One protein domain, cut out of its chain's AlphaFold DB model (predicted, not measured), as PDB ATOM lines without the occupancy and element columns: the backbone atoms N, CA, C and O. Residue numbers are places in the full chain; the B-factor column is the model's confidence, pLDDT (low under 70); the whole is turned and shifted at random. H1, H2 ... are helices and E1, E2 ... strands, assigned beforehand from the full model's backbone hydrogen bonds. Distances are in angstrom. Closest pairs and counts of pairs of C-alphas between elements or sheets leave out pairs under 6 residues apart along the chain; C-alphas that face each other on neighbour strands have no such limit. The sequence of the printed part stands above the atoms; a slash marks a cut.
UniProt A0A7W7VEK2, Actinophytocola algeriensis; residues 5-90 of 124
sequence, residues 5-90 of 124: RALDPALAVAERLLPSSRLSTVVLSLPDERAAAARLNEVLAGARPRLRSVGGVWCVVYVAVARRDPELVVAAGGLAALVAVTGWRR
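Overview. This is residues 5 to 90 of the 124 residues of a protein of Actinophytocola algeriensis (UniProt A0A7W7VEK2). One long helix, H4, runs through the middle, with H1 crossing it at a steep angle and the strand hairpin E1-E2 beside it, E2 nearer to it than E1. The helical hairpin H2-H3 meets H4 through the last residues of H3 and reaches away toward the opposite end of the domain from the turn of the strand hairpin. The printed part has 86 residues, with four named helices and two named strands in the order H1 H2 H3 E1 E2 H4; the sheet E1 - E2 is antiparallel, and the class is mixed, helices and strands. The whole is compact, with a radius of gyration of the C-alphas of 12.2 A and spans of 36 by 30 by 20 A.

Arrangement. E1, residues 48 to 54, and E2, residues 57 to 63, form an antiparallel hairpin at 148 degrees, with N 50 and O 61 within hydrogen-bond range at 2.8 A. The closest C-alphas of E2 and H4, residues 70 to 86, are those of Tyr 62 and Val 74, 5.6 A apart; E1 and H4 are apart. H1, residues 10 to 17, touches H4 at a steep tilt of 65 degrees, opposite ways; their closest C-alphas, of Ala 14 and Ala 75, are 3.9 A apart. H3, residues 33 to 44, touches H4 with residues 40 to 44 alone, the closest C-alphas being those of Leu 44 and Val 73, 6.1 A, at a shallow tilt of 34 degrees, only just short of steep, opposite ways. H2, residues 24 to 29, and H3 form a helical hairpin, in which H3 touches H2 with residues 35 to 40 alone, at a shallow tilt of 28 degrees, opposite ways; the closest C-alphas, of Val 26 and Ala 36, are 4.5 A apart. In H1, H2, H3 and H4 every O i to N i+4 pair is within hydrogen-bond range.

Along the chain. E1 is 17.3 A long, E2 17.6 A, H4 24.3 A and H3 16.2 A from first to last C-alpha; H1 is 10.7 A and H2 8.8 A. H1 begins at C-alpha 10 (575.123, 483.774, 368.688), and H4 ends at C-alpha 86 (564.354, 478.839, 378.834).

Size, cuts and confidence. The two C-alphas farthest apart, of Asp 32 and Gly 56, are 36.6 A from each other. The printed part has no cut, no link is long, and no printed residue has a pLDDT under 70.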
ATOM      1  N   ARG A   5     573.298 474.125 370.673       83.12
ATOM      2  CA  ARG A   5     573.799 474.065 369.293       83.12
ATOM      3  C   ARG A   5     572.960 474.867 368.289       83.12
ATOM      4  O   ARG A   5     573.528 475.381 367.343       83.12
ATOM      5  N   ALA A   6     571.647 474.980 368.491       83.44
ATOM      6  CA  ALA A   6     570.765 475.791 367.649       83.44
ATOM      7  C   ALA A   6     570.814 477.291 368.001       83.44
ATOM      8  O   ALA A   6     570.366 478.123 367.219       83.44
ATOM      9  N   LEU A   7     571.336 477.639 369.182       87.81
ATOM     10  CA  LEU A   7     571.547 479.023 369.618       87.81
ATOM     11  C   LEU A   7     572.966 479.517 369.298       87.81
ATOM     12  O   LEU A   7     573.212 480.721 369.215       87.81
ATOM     13  N   ASP A   8     573.910 478.594 369.140       89.25
ATOM     14  CA  ASP A   8     575.261 478.892 368.696       89.25
ATOM     15  C   ASP A   8     575.273 479.205 367.183       89.25
ATOM     16  O   ASP A   8     574.481 478.655 366.417       89.25
ATOM     17  N   PRO A   9     576.148 480.124 366.731       90.00
ATOM     18  CA  PRO A   9     577.228 480.775 367.479       90.00
ATOM     19  C   PRO A   9     576.791 482.018 368.267       90.00
ATOM     20  O   PRO A   9     577.580 482.537 369.053       90.00
ATOM     21  N   ALA A  10     575.566 482.518 368.080       92.31
ATOM     22  CA  ALA A  10     575.123 483.774 368.688       92.31
ATOM     23  C   ALA A  10     575.196 483.741 370.224       92.31
ATOM     24  O   ALA A  10     575.615 484.719 370.844       92.31
ATOM     25  N   LEU A  11     574.859 482.603 370.837       93.62
ATOM     26  CA  LEU A  11     574.982 482.427 372.283       93.62
ATOM     27  C   LEU A  11     576.442 482.441 372.764       93.62
ATOM     28  O   LEU A  11     576.728 483.047 373.793       93.62
ATOM     29  N   ALA A  12     577.378 481.843 372.027       94.19
ATOM     30  CA  ALA A  12     578.804 481.937 372.348       94.19
ATOM     31  C   ALA A  12     579.327 483.387 372.280       94.19
ATOM     32  O   ALA A  12     580.089 483.812 373.150       94.19
ATOM     33  N   VAL A  13     578.882 484.179 371.294       95.56
ATOM     34  CA  VAL A  13     579.197 485.623 371.235       95.56
ATOM     35  C   VAL A  13     578.606 486.343 372.449       95.56
ATOM     36  O   VAL A  13     579.286 487.155 373.078       95.56
ATOM     37  N   ALA A  14     577.373 486.004 372.832       96.44
ATOM     38  CA  ALA A  14     576.742 486.561 374.019       96.44
ATOM     39  C   ALA A  14     577.543 486.292 375.288       96.44
ATOM     40  O   ALA A  14     577.816 487.224 376.030       96.44
ATOM     41  N   GLU A  15     577.975 485.057 375.520       96.31
ATOM     42  CA  GLU A  15     578.761 484.690 376.702       96.31
ATOM     43  C   GLU A  15     580.077 485.452 376.811       96.31
ATOM     44  O   GLU A  15     580.476 485.823 377.915       96.31
ATOM     45  N   ARG A  16     580.729 485.713 375.674       96.56
ATOM     46  CA  ARG A  16     581.961 486.501 375.622       96.56
ATOM     47  C   ARG A  16     581.721 487.970 375.981       96.56
ATOM     48  O   ARG A  16     582.528 488.548 376.700       96.56
ATOM     49  N   LEU A  17     580.633 488.565 375.489       97.19
ATOM     50  CA  LEU A  17     580.328 489.988 375.693       97.19
ATOM     51  C   LEU A  17     579.554 490.276 376.987       97.19
ATOM     52  O   LEU A  17     579.531 491.417 377.450       97.19
ATOM     53  N   LEU A  18     578.890 489.279 377.568       96.62
ATOM     54  CA  LEU A  18     578.013 489.443 378.728       96.62
ATOM     55  C   LEU A  18     578.708 490.090 379.944       96.62
ATOM     56  O   LEU A  18     578.082 490.953 380.560       96.62
ATOM     57  N   PRO A  19     579.973 489.763 380.281       95.56
ATOM     58  CA  PRO A  19     580.668 490.361 381.421       95.56
ATOM     59  C   PRO A  19     581.039 491.840 381.260       95.56
ATOM     60  O   PRO A  19     581.155 492.534 382.264       95.56
ATOM     61  N   SER A  20     581.273 492.312 380.031       92.94
ATOM     62  CA  SER A  20     581.978 493.580 379.762       92.94
ATOM     63  C   SER A  20     581.217 494.558 378.867       92.94
ATOM     64  O   SER A  20     581.709 495.645 378.580       92.94
ATOM     65  N   SER A  21     580.013 494.201 378.420       94.44
ATOM     66  CA  SER A  21     579.183 495.045 377.558       94.44
ATOM     67  C   SER A  21     577.908 495.511 378.259       94.44
ATOM     68  O   SER A  21     577.577 495.084 379.369       94.44
ATOM     69  N   ARG A  22     577.114 496.325 377.552       93.75
ATOM     70  CA  ARG A  22     575.760 496.710 377.978       93.75
ATOM     71  C   ARG A  22     574.828 495.520 378.241       93.75
ATOM     72  O   ARG A  22     573.828 495.696 378.925       93.75
ATOM     73  N   LEU A  23     575.142 494.314 377.753       96.50
ATOM     74  CA  LEU A  23     574.355 493.108 378.047       96.50
ATOM     75  C   LEU A  23     574.401 492.715 379.524       96.50
ATOM     76  O   LEU A  23     573.454 492.101 380.009       96.50
ATOM     77  N   SER A  24     575.447 493.106 380.258       97.50
ATOM     78  CA  SER A  24     575.521 492.903 381.710       97.50
ATOM     79  C   SER A  24     574.295 493.480 382.429       97.50
ATOM     80  O   SER A  24     573.754 492.843 383.333       97.50
ATOM     81  N   THR A  25     573.786 494.629 381.964       97.56
ATOM     82  CA  THR A  25     572.621 495.319 382.543       97.56
ATOM     83  C   THR A  25     571.343 494.479 382.514       97.56
ATOM     84  O   THR A  25     570.505 494.616 383.403       97.56
ATOM     85  N   VAL A  26     571.216 493.555 381.555       98.12
ATOM     86  CA  VAL A  26     570.094 492.609 381.478       98.12
ATOM     87  C   VAL A  26     570.083 491.709 382.714       98.12
ATOM     88  O   VAL A  26     569.070 491.591 383.395       98.12
ATOM     89  N   VAL A  27     571.232 491.124 383.061       98.00
ATOM     90  CA  VAL A  27     571.374 490.238 384.232       98.00
ATOM     91  C   VAL A  27     571.343 491.026 385.539       98.00
ATOM     92  O   VAL A  27     570.854 490.541 386.561       98.00
ATOM     93  N   LEU A  28     571.845 492.263 385.515       97.25
ATOM     94  CA  LEU A  28     571.797 493.161 386.665       97.25
ATOM     95  C   LEU A  28     570.377 493.654 386.994       97.25
ATOM     96  O   LEU A  28     570.133 494.061 388.126       97.25
ATOM     97  N   SER A  29     569.443 493.567 386.045       98.19
ATOM     98  CA  SER A  29     568.038 493.930 386.264       98.19
ATOM     99  C   SER A  29     567.224 492.803 386.909       98.19
ATOM    100  O   SER A  29     566.179 493.058 387.492       98.19
ATOM    101  N   LEU A  30     567.700 491.554 386.865       97.25
ATOM    102  CA  LEU A  30     567.012 490.435 387.512       97.25
ATOM    103  C   LEU A  30     567.027 490.590 389.046       97.25
ATOM    104  O   LEU A  30     568.062 490.994 389.592       97.25
ATOM    105  N   PRO A  31     565.922 490.250 389.747       97.06
ATOM    106  CA  PRO A  31     564.781 489.449 389.276       97.06
ATOM    107  C   PRO A  31     563.662 490.218 388.546       97.06
ATOM    108  O   PRO A  31     562.653 489.608 388.206       97.06
ATOM    109  N   ASP A  32     563.809 491.519 388.273       98.38
ATOM    110  CA  ASP A  32     562.839 492.258 387.458       98.38
ATOM    111  C   ASP A  32     562.981 491.881 385.972       98.38
ATOM    112  O   ASP A  32     563.764 492.449 385.204       98.38
ATOM    113  N   GLU A  33     562.205 490.878 385.564       98.44
ATOM    114  CA  GLU A  33     562.173 490.377 384.189       98.44
ATOM    115  C   GLU A  33     561.681 491.427 383.184       98.44
ATOM    116  O   GLU A  33     562.102 491.407 382.025       98.44
ATOM    117  N   ARG A  34     560.825 492.371 383.603       98.38
ATOM    118  CA  ARG A  34     560.334 493.438 382.717       98.38
ATOM    119  C   ARG A  34     561.441 494.441 382.435       98.38
ATOM    120  O   ARG A  34     561.655 494.793 381.274       98.38
ATOM    121  N   ALA A  35     562.184 494.849 383.463       98.50
ATOM    122  CA  ALA A  35     563.359 495.693 383.290       98.50
ATOM    123  C   ALA A  35     564.433 494.987 382.446       98.50
ATOM    124  O   ALA A  35     564.961 495.579 381.503       98.50
ATOM    125  N   ALA A  36     564.707 493.704 382.707       98.50
ATOM    126  CA  ALA A  36     565.659 492.919 381.919       98.50
ATOM    127  C   ALA A  36     565.252 492.826 380.435       98.50
ATOM    128  O   ALA A  36     566.086 493.027 379.547       98.50
ATOM    129  N   ALA A  37     563.965 492.587 380.158       98.50
ATOM    130  CA  ALA A  37     563.416 492.581 378.804       98.50
ATOM    131  C   ALA A  37     563.562 493.944 378.118       98.50
ATOM    132  O   ALA A  37     563.986 493.997 376.964       98.50
ATOM    133  N   ALA A  38     563.269 495.042 378.823       98.38
ATOM    134  CA  ALA A  38     563.433 496.392 378.290       98.38
ATOM    135  C   ALA A  38     564.886 496.653 377.863       98.38
ATOM    136  O   ALA A  38     565.125 497.051 376.723       98.38
ATOM    137  N   ARG A  39     565.865 496.319 378.717       97.94
ATOM    138  CA  ARG A  39     567.297 496.443 378.389       97.94
ATOM    139  C   ARG A  39     567.690 495.618 377.171       97.94
ATOM    140  O   ARG A  39     568.396 496.108 376.295       97.94
ATOM    141  N   LEU A  40     567.224 494.374 377.084       97.38
ATOM    142  CA  LEU A  40     567.529 493.520 375.938       97.38
ATOM    143  C   LEU A  40     566.908 494.066 374.638       97.38
ATOM    144  O   LEU A  40     567.566 494.092 373.596       97.38
ATOM    145  N   ASN A  41     565.677 494.573 374.713       97.06
ATOM    146  CA  ASN A  41     564.976 495.180 373.586       97.06
ATOM    147  C   ASN A  41     565.631 496.488 373.121       97.06
ATOM    148  O   ASN A  41     565.707 496.720 371.918       97.06
ATOM    149  N   GLU A  42     566.178 497.311 374.020       95.56
ATOM    150  CA  GLU A  42     566.956 498.510 373.659       95.56
ATOM    151  C   GLU A  42     568.175 498.155 372.782       95.56
ATOM    152  O   GLU A  42     568.481 498.827 371.784       95.56
ATOM    153  N   VAL A  43     568.857 497.051 373.110       94.31
ATOM    154  CA  VAL A  43     569.988 496.544 372.319       94.31
ATOM    155  C   VAL A  43     569.534 496.066 370.940       94.31
ATOM    156  O   VAL A  43     570.189 496.375 369.938       94.31
ATOM    157  N   LEU A  44     568.402 495.365 370.881       94.38
ATOM    158  CA  LEU A  44     567.812 494.845 369.645       94.38
ATOM    159  C   LEU A  44     567.043 495.895 368.833       94.38
ATOM    160  O   LEU A  44     566.708 495.635 367.679       94.38
ATOM    161  N   ALA A  45     566.782 497.079 369.384       93.00
ATOM    162  CA  ALA A  45     566.013 498.114 368.710       93.00
ATOM    163  C   ALA A  45     566.626 498.453 367.339       93.00
ATOM    164  O   ALA A  45     567.805 498.788 367.220       93.00
ATOM    165  N   GLY A  46     565.819 498.341 366.283       86.88
ATOM    166  CA  GLY A  46     566.256 498.578 364.906       86.88
ATOM    167  C   GLY A  46     567.065 497.444 364.266       86.88
ATOM    168  O   GLY A  46     567.310 497.516 363.062       86.88
ATOM    169  N   ALA A  47     567.430 496.385 364.997       93.38
ATOM    170  CA  ALA A  47     568.014 495.187 364.402       93.38
ATOM    171  C   ALA A  47     567.038 494.553 363.400       93.38
ATOM    172  O   ALA A  47     565.815 494.680 363.517       93.38
ATOM    173  N   ARG A  48     567.574 493.887 362.377       92.75
ATOM    174  CA  ARG A  48     566.767 493.214 361.353       92.75
ATOM    175  C   ARG A  48     566.942 491.701 361.468       92.75
ATOM    176  O   ARG A  48     568.086 491.245 361.464       92.75
ATOM    177  N   PRO A  49     565.856 490.914 361.541       91.69
ATOM    178  CA  PRO A  49     565.969 489.466 361.499       91.69
ATOM    179  C   PRO A  49     566.365 489.009 360.089       91.69
ATOM    180  O   PRO A  49     565.949 489.586 359.075       91.69
ATOM    181  N   ARG A  50     567.187 487.965 360.023       91.50
ATOM    182  CA  ARG A  50     567.583 487.262 358.801       91.50
ATOM    183  C   ARG A  50     567.610 485.766 359.079       91.50
ATOM    184  O   ARG A  50     568.047 485.352 360.147       91.50
ATOM    185  N   LEU A  51     567.191 484.967 358.106       91.50
ATOM    186  CA  LEU A  51     567.423 483.527 358.129       91.50
ATOM    187  C   LEU A  51     568.805 483.243 357.542       91.50
ATOM    188  O   LEU A  51     569.133 483.735 356.462       91.50
ATOM    189  N   ARG A  52     569.624 482.476 358.261       88.12
ATOM    190  CA  ARG A  52     570.924 481.995 357.779       88.12
ATOM    191  C   ARG A  52     571.113 480.529 358.140       88.12
ATOM    192  O   ARG A  52     570.709 480.109 359.219       88.12
ATOM    193  N   SER A  53     571.766 479.786 357.250       88.12
ATOM    194  CA  SER A  53     572.293 478.463 357.572       88.12
ATOM    195  C   SER A  53     573.635 478.622 358.285       88.12
ATOM    196  O   SER A  53     574.539 479.276 357.761       88.12
ATOM    197  N   VAL A  54     573.758 478.059 359.484       78.44
ATOM    198  CA  VAL A  54     574.995 478.042 360.269       78.44
ATOM    199  C   VAL A  54     575.296 476.602 360.657       78.44
ATOM    200  O   VAL A  54     574.514 475.967 361.358       78.44
ATOM    201  N   GLY A  55     576.401 476.051 360.145       78.12
ATOM    202  CA  GLY A  55     576.754 474.646 360.380       78.12
ATOM    203  C   GLY A  55     575.689 473.648 359.902       78.12
ATOM    204  O   GLY A  55     575.526 472.600 360.519       78.12
ATOM    205  N   GLY A  56     574.930 473.985 358.850       83.50
ATOM    206  CA  GLY A  56     573.856 473.143 358.309       83.50
ATOM    207  C   GLY A  56     572.496 473.291 359.001       83.50
ATOM    208  O   GLY A  56     571.558 472.592 358.630       83.50
ATOM    209  N   VAL A  57     572.359 474.201 359.973       82.06
ATOM    210  CA  VAL A  57     571.105 474.463 360.697       82.06
ATOM    211  C   VAL A  57     570.584 475.861 360.368       82.06
ATOM    212  O   VAL A  57     571.346 476.826 360.350       82.06
ATOM    213  N   TRP A  58     569.278 475.983 360.114       85.75
ATOM    214  CA  TRP A  58     568.625 477.277 359.906       85.75
ATOM    215  C   TRP A  58     568.403 478.004 361.229       85.75
ATOM    216  O   TRP A  58     567.716 477.501 362.115       85.75
ATOM    217  N   CYS A  59     568.931 479.221 361.319       82.38
ATOM    218  CA  CYS A  59     568.811 480.072 362.495       82.38
ATOM    219  C   CYS A  59     568.292 481.462 362.110       82.38
ATOM    220  O   CYS A  59     568.638 482.009 361.056       82.38
ATOM    221  N   VAL A  60     567.504 482.066 363.004       86.44
ATOM    222  CA  VAL A  60     567.230 483.505 362.954       86.44
ATOM    223  C   VAL A  60     568.427 484.225 363.561       86.44
ATOM    224  O   VAL A  60     568.732 484.056 364.740       86.44
ATOM    225  N   VAL A  61     569.099 485.043 362.760       86.88
ATOM    226  CA  VAL A  61     570.167 485.935 363.215       86.88
ATOM    227  C   VAL A  61     569.697 487.379 363.136       86.88
ATOM    228  O   VAL A  61     568.979 487.767 362.212       86.88
ATOM    229  N   TYR A  62     570.117 488.192 364.099       90.50
ATOM    230  CA  TYR A  62     569.854 489.623 364.094       90.50
ATOM    231  C   TYR A  62     571.062 490.348 363.519       90.50
ATOM    232  O   TYR A  62     572.190 490.136 363.963       90.50
ATOM    233  N   VAL A  63     570.825 491.199 362.524       87.94
ATOM    234  CA  VAL A  63     571.865 492.039 361.928       87.94
ATOM    235  C   VAL A  63     571.659 493.494 362.327       87.94
ATOM    236  O   VAL A  63     570.527 493.989 362.379       87.94
ATOM    237  N   ALA A  64     572.763 494.172 362.628       87.62
ATOM    238  CA  ALA A  64     572.766 495.597 362.908       87.62
ATOM    239  C   ALA A  64     572.411 496.404 361.648       87.62
ATOM    240  O   ALA A  64     572.804 496.058 360.534       87.62
ATOM    241  N   VAL A  65     571.688 497.505 361.839       80.88
ATOM    242  CA  VAL A  65     571.637 498.604 360.864       80.88
ATOM    243  C   VAL A  65     572.911 499.448 360.986       80.88
ATOM    244  O   VAL A  65     573.579 499.408 362.023       80.88
ATOM    245  N   ALA A  66     573.259 500.202 359.938       71.06
ATOM    246  CA  ALA A  66     574.463 501.035 359.912       71.06
ATOM    247  C   ALA A  66     574.613 501.875 361.202       71.06
ATOM    248  O   ALA A  66     573.629 502.419 361.701       71.06
ATOM    249  N   ARG A  67     575.849 501.990 361.716       75.19
ATOM    250  CA  ARG A  67     576.244 502.678 362.972       75.19
ATOM    251  C   ARG A  67     575.987 501.942 364.300       75.19
ATOM    252  O   ARG A  67     576.313 502.497 365.344       75.19
ATOM    253  N   ARG A  68     575.452 500.715 364.306       80.44
ATOM    254  CA  ARG A  68     575.412 499.869 365.519       80.44
ATOM    255  C   ARG A  68     576.526 498.825 365.511       80.44
ATOM    256  O   ARG A  68     576.896 498.329 364.454       80.44
ATOM    257  N   ASP A  69     576.992 498.464 366.705       90.06
ATOM    258  CA  ASP A  69     577.914 497.345 366.914       90.06
ATOM    259  C   ASP A  69     577.239 496.019 366.490       90.06
ATOM    260  O   ASP A  69     576.245 495.611 367.110       90.06
ATOM    261  N   PRO A  70     577.731 495.356 365.426       91.31
ATOM    262  CA  PRO A  70     577.136 494.131 364.911       91.31
ATOM    263  C   PRO A  70     577.298 492.939 365.859       91.31
ATOM    264  O   PRO A  70     576.370 492.133 365.952       91.31
ATOM    265  N   GLU A  71     578.410 492.820 366.593       93.44
ATOM    266  CA  GLU A  71     578.609 491.696 367.518       93.44
ATOM    267  C   GLU A  71     577.634 491.775 368.686       93.44
ATOM    268  O   GLU A  71     577.040 490.776 369.090       93.44
ATOM    269  N   LEU A  72     577.411 492.986 369.188       94.62
ATOM    270  CA  LEU A  72     576.503 493.235 370.295       94.62
ATOM    271  C   LEU A  72     575.044 492.917 369.942       94.62
ATOM    272  O   LEU A  72     574.297 492.432 370.792       94.62
ATOM    273  N   VAL A  73     574.638 493.151 368.690       95.31
ATOM    274  CA  VAL A  73     573.311 492.762 368.181       95.31
ATOM    275  C   VAL A  73     573.196 491.243 368.037       95.31
ATOM    276  O   VAL A  73     572.182 490.674 368.438       95.31
ATOM    277  N   VAL A  74     574.230 490.573 367.520       94.62
ATOM    278  CA  VAL A  74     574.267 489.104 367.430       94.62
ATOM    279  C   VAL A  74     574.165 488.475 368.821       94.62
ATOM    280  O   VAL A  74     573.326 487.602 369.042       94.62
ATOM    281  N   ALA A  75     574.959 488.960 369.774       95.94
ATOM    282  CA  ALA A  75     574.933 488.527 371.164       95.94
ATOM    283  C   ALA A  75     573.557 488.725 371.816       95.94
ATOM    284  O   ALA A  75     573.015 487.802 372.425       95.94
ATOM    285  N   ALA A  76     572.953 489.904 371.650       96.88
ATOM    286  CA  ALA A  76     571.607 490.168 372.149       96.88
ATOM    287  C   ALA A  76     570.566 489.225 371.533       96.88
ATOM    288  O   ALA A  76     569.699 488.721 372.243       96.88
ATOM    289  N   GLY A  77     570.686 488.930 370.236       95.00
ATOM    290  CA  GLY A  77     569.841 487.954 369.554       95.00
ATOM    291  C   GLY A  77     569.961 486.552 370.155       95.00
ATOM    292  O   GLY A  77     568.948 485.896 370.396       95.00
ATOM    293  N   GLY A  78     571.186 486.122 370.468       94.56
ATOM    294  CA  GLY A  78     571.451 484.856 371.155       94.56
ATOM    295  C   GLY A  78     570.831 484.791 372.554       94.56
ATOM    296  O   GLY A  78     570.207 483.787 372.900       94.56
ATOM    297  N   LEU A  79     570.932 485.868 373.344       96.38
ATOM    298  CA  LEU A  79     570.275 485.950 374.657       96.38
ATOM    299  C   LEU A  79     568.751 485.943 374.537       96.38
ATOM    300  O   LEU A  79     568.099 485.226 375.289       96.38
ATOM    301  N   ALA A  80     568.181 486.690 373.588       96.31
ATOM    302  CA  ALA A  80     566.736 486.727 373.374       96.31
ATOM    303  C   ALA A  80     566.189 485.344 373.004       96.31
ATOM    304  O   ALA A  80     565.192 484.907 373.572       96.31
ATOM    305  N   ALA A  81     566.882 484.619 372.123       93.31
ATOM    306  CA  ALA A  81     566.515 483.252 371.774       93.31
ATOM    307  C   ALA A  81     566.642 482.289 372.972       93.31
ATOM    308  O   ALA A  81     565.753 481.471 373.204       93.31
ATOM    309  N   LEU A  82     567.701 482.412 373.785       95.19
ATOM    310  CA  LEU A  82     567.845 481.625 375.014       95.19
ATOM    311  C   LEU A  82     566.702 481.895 376.005       95.19
ATOM    312  O   LEU A  82     566.142 480.948 376.564       95.19
ATOM    313  N   VAL A  83     566.367 483.168 376.225       96.06
ATOM    314  CA  VAL A  83     565.296 483.588 377.138       96.06
ATOM    315  C   VAL A  83     563.938 483.112 376.631       96.06
ATOM    316  O   VAL A  83     563.167 482.566 377.412       96.06
ATOM    317  N   ALA A  84     563.665 483.203 375.329       94.12
ATOM    318  CA  ALA A  84     562.420 482.700 374.746       94.12
ATOM    319  C   ALA A  84     562.219 481.189 374.975       94.12
ATOM    320  O   ALA A  84     561.098 480.739 375.187       94.12
ATOM    321  N   VAL A  85     563.301 480.399 374.970       91.00
ATOM    322  CA  VAL A  85     563.236 478.934 375.150       91.00
ATOM    323  C   VAL A  85     563.306 478.514 376.622       91.00
ATOM    324  O   VAL A  85     562.782 477.467 377.002       91.00
ATOM    325  N   THR A  86     564.004 479.273 377.469       92.81
ATOM    326  CA  THR A  86     564.354 478.839 378.834       92.81
ATOM    327  C   THR A  86     563.933 479.804 379.940       92.81
ATOM    328  O   THR A  86     564.210 479.545 381.114       92.81
ATOM    329  N   GLY A  87     563.253 480.896 379.608       95.50
ATOM    330  CA  GLY A  87     563.074 482.017 380.523       95.50
ATOM    331  C   GLY A  87     564.419 482.591 380.982       95.50
ATOM    332  O   GLY A  87     565.464 482.386 380.361       95.50
ATOM    333  N   TRP A  88     564.415 483.279 382.118       97.38
ATOM    334  CA  TRP A  88     565.573 484.040 382.602       97.38
ATOM    335  C   TRP A  88     566.560 483.236 383.449       97.38
ATOM    336  O   TRP A  88     567.687 483.671 383.670       97.38
ATOM    337  N   ARG A  89     566.181 482.027 383.882       95.56
ATOM    338  CA  ARG A  89     566.901 481.227 384.895       95.56
ATOM    339  C   ARG A  89     568.369 480.919 384.574       95.56
ATOM    340  O   ARG A  89     569.147 480.601 385.471       95.56
ATOM    341  N   ARG A  90     568.741 480.949 383.290       96.81
ATOM    342  CA  ARG A  90     570.102 480.651 382.818       96.81
ATOM    343  C   ARG A  90     571.010 481.873 382.797       96.81
ATOM    344  O   ARG A  90     572.208 481.694 382.604       96.81
TER     345      ARG A  90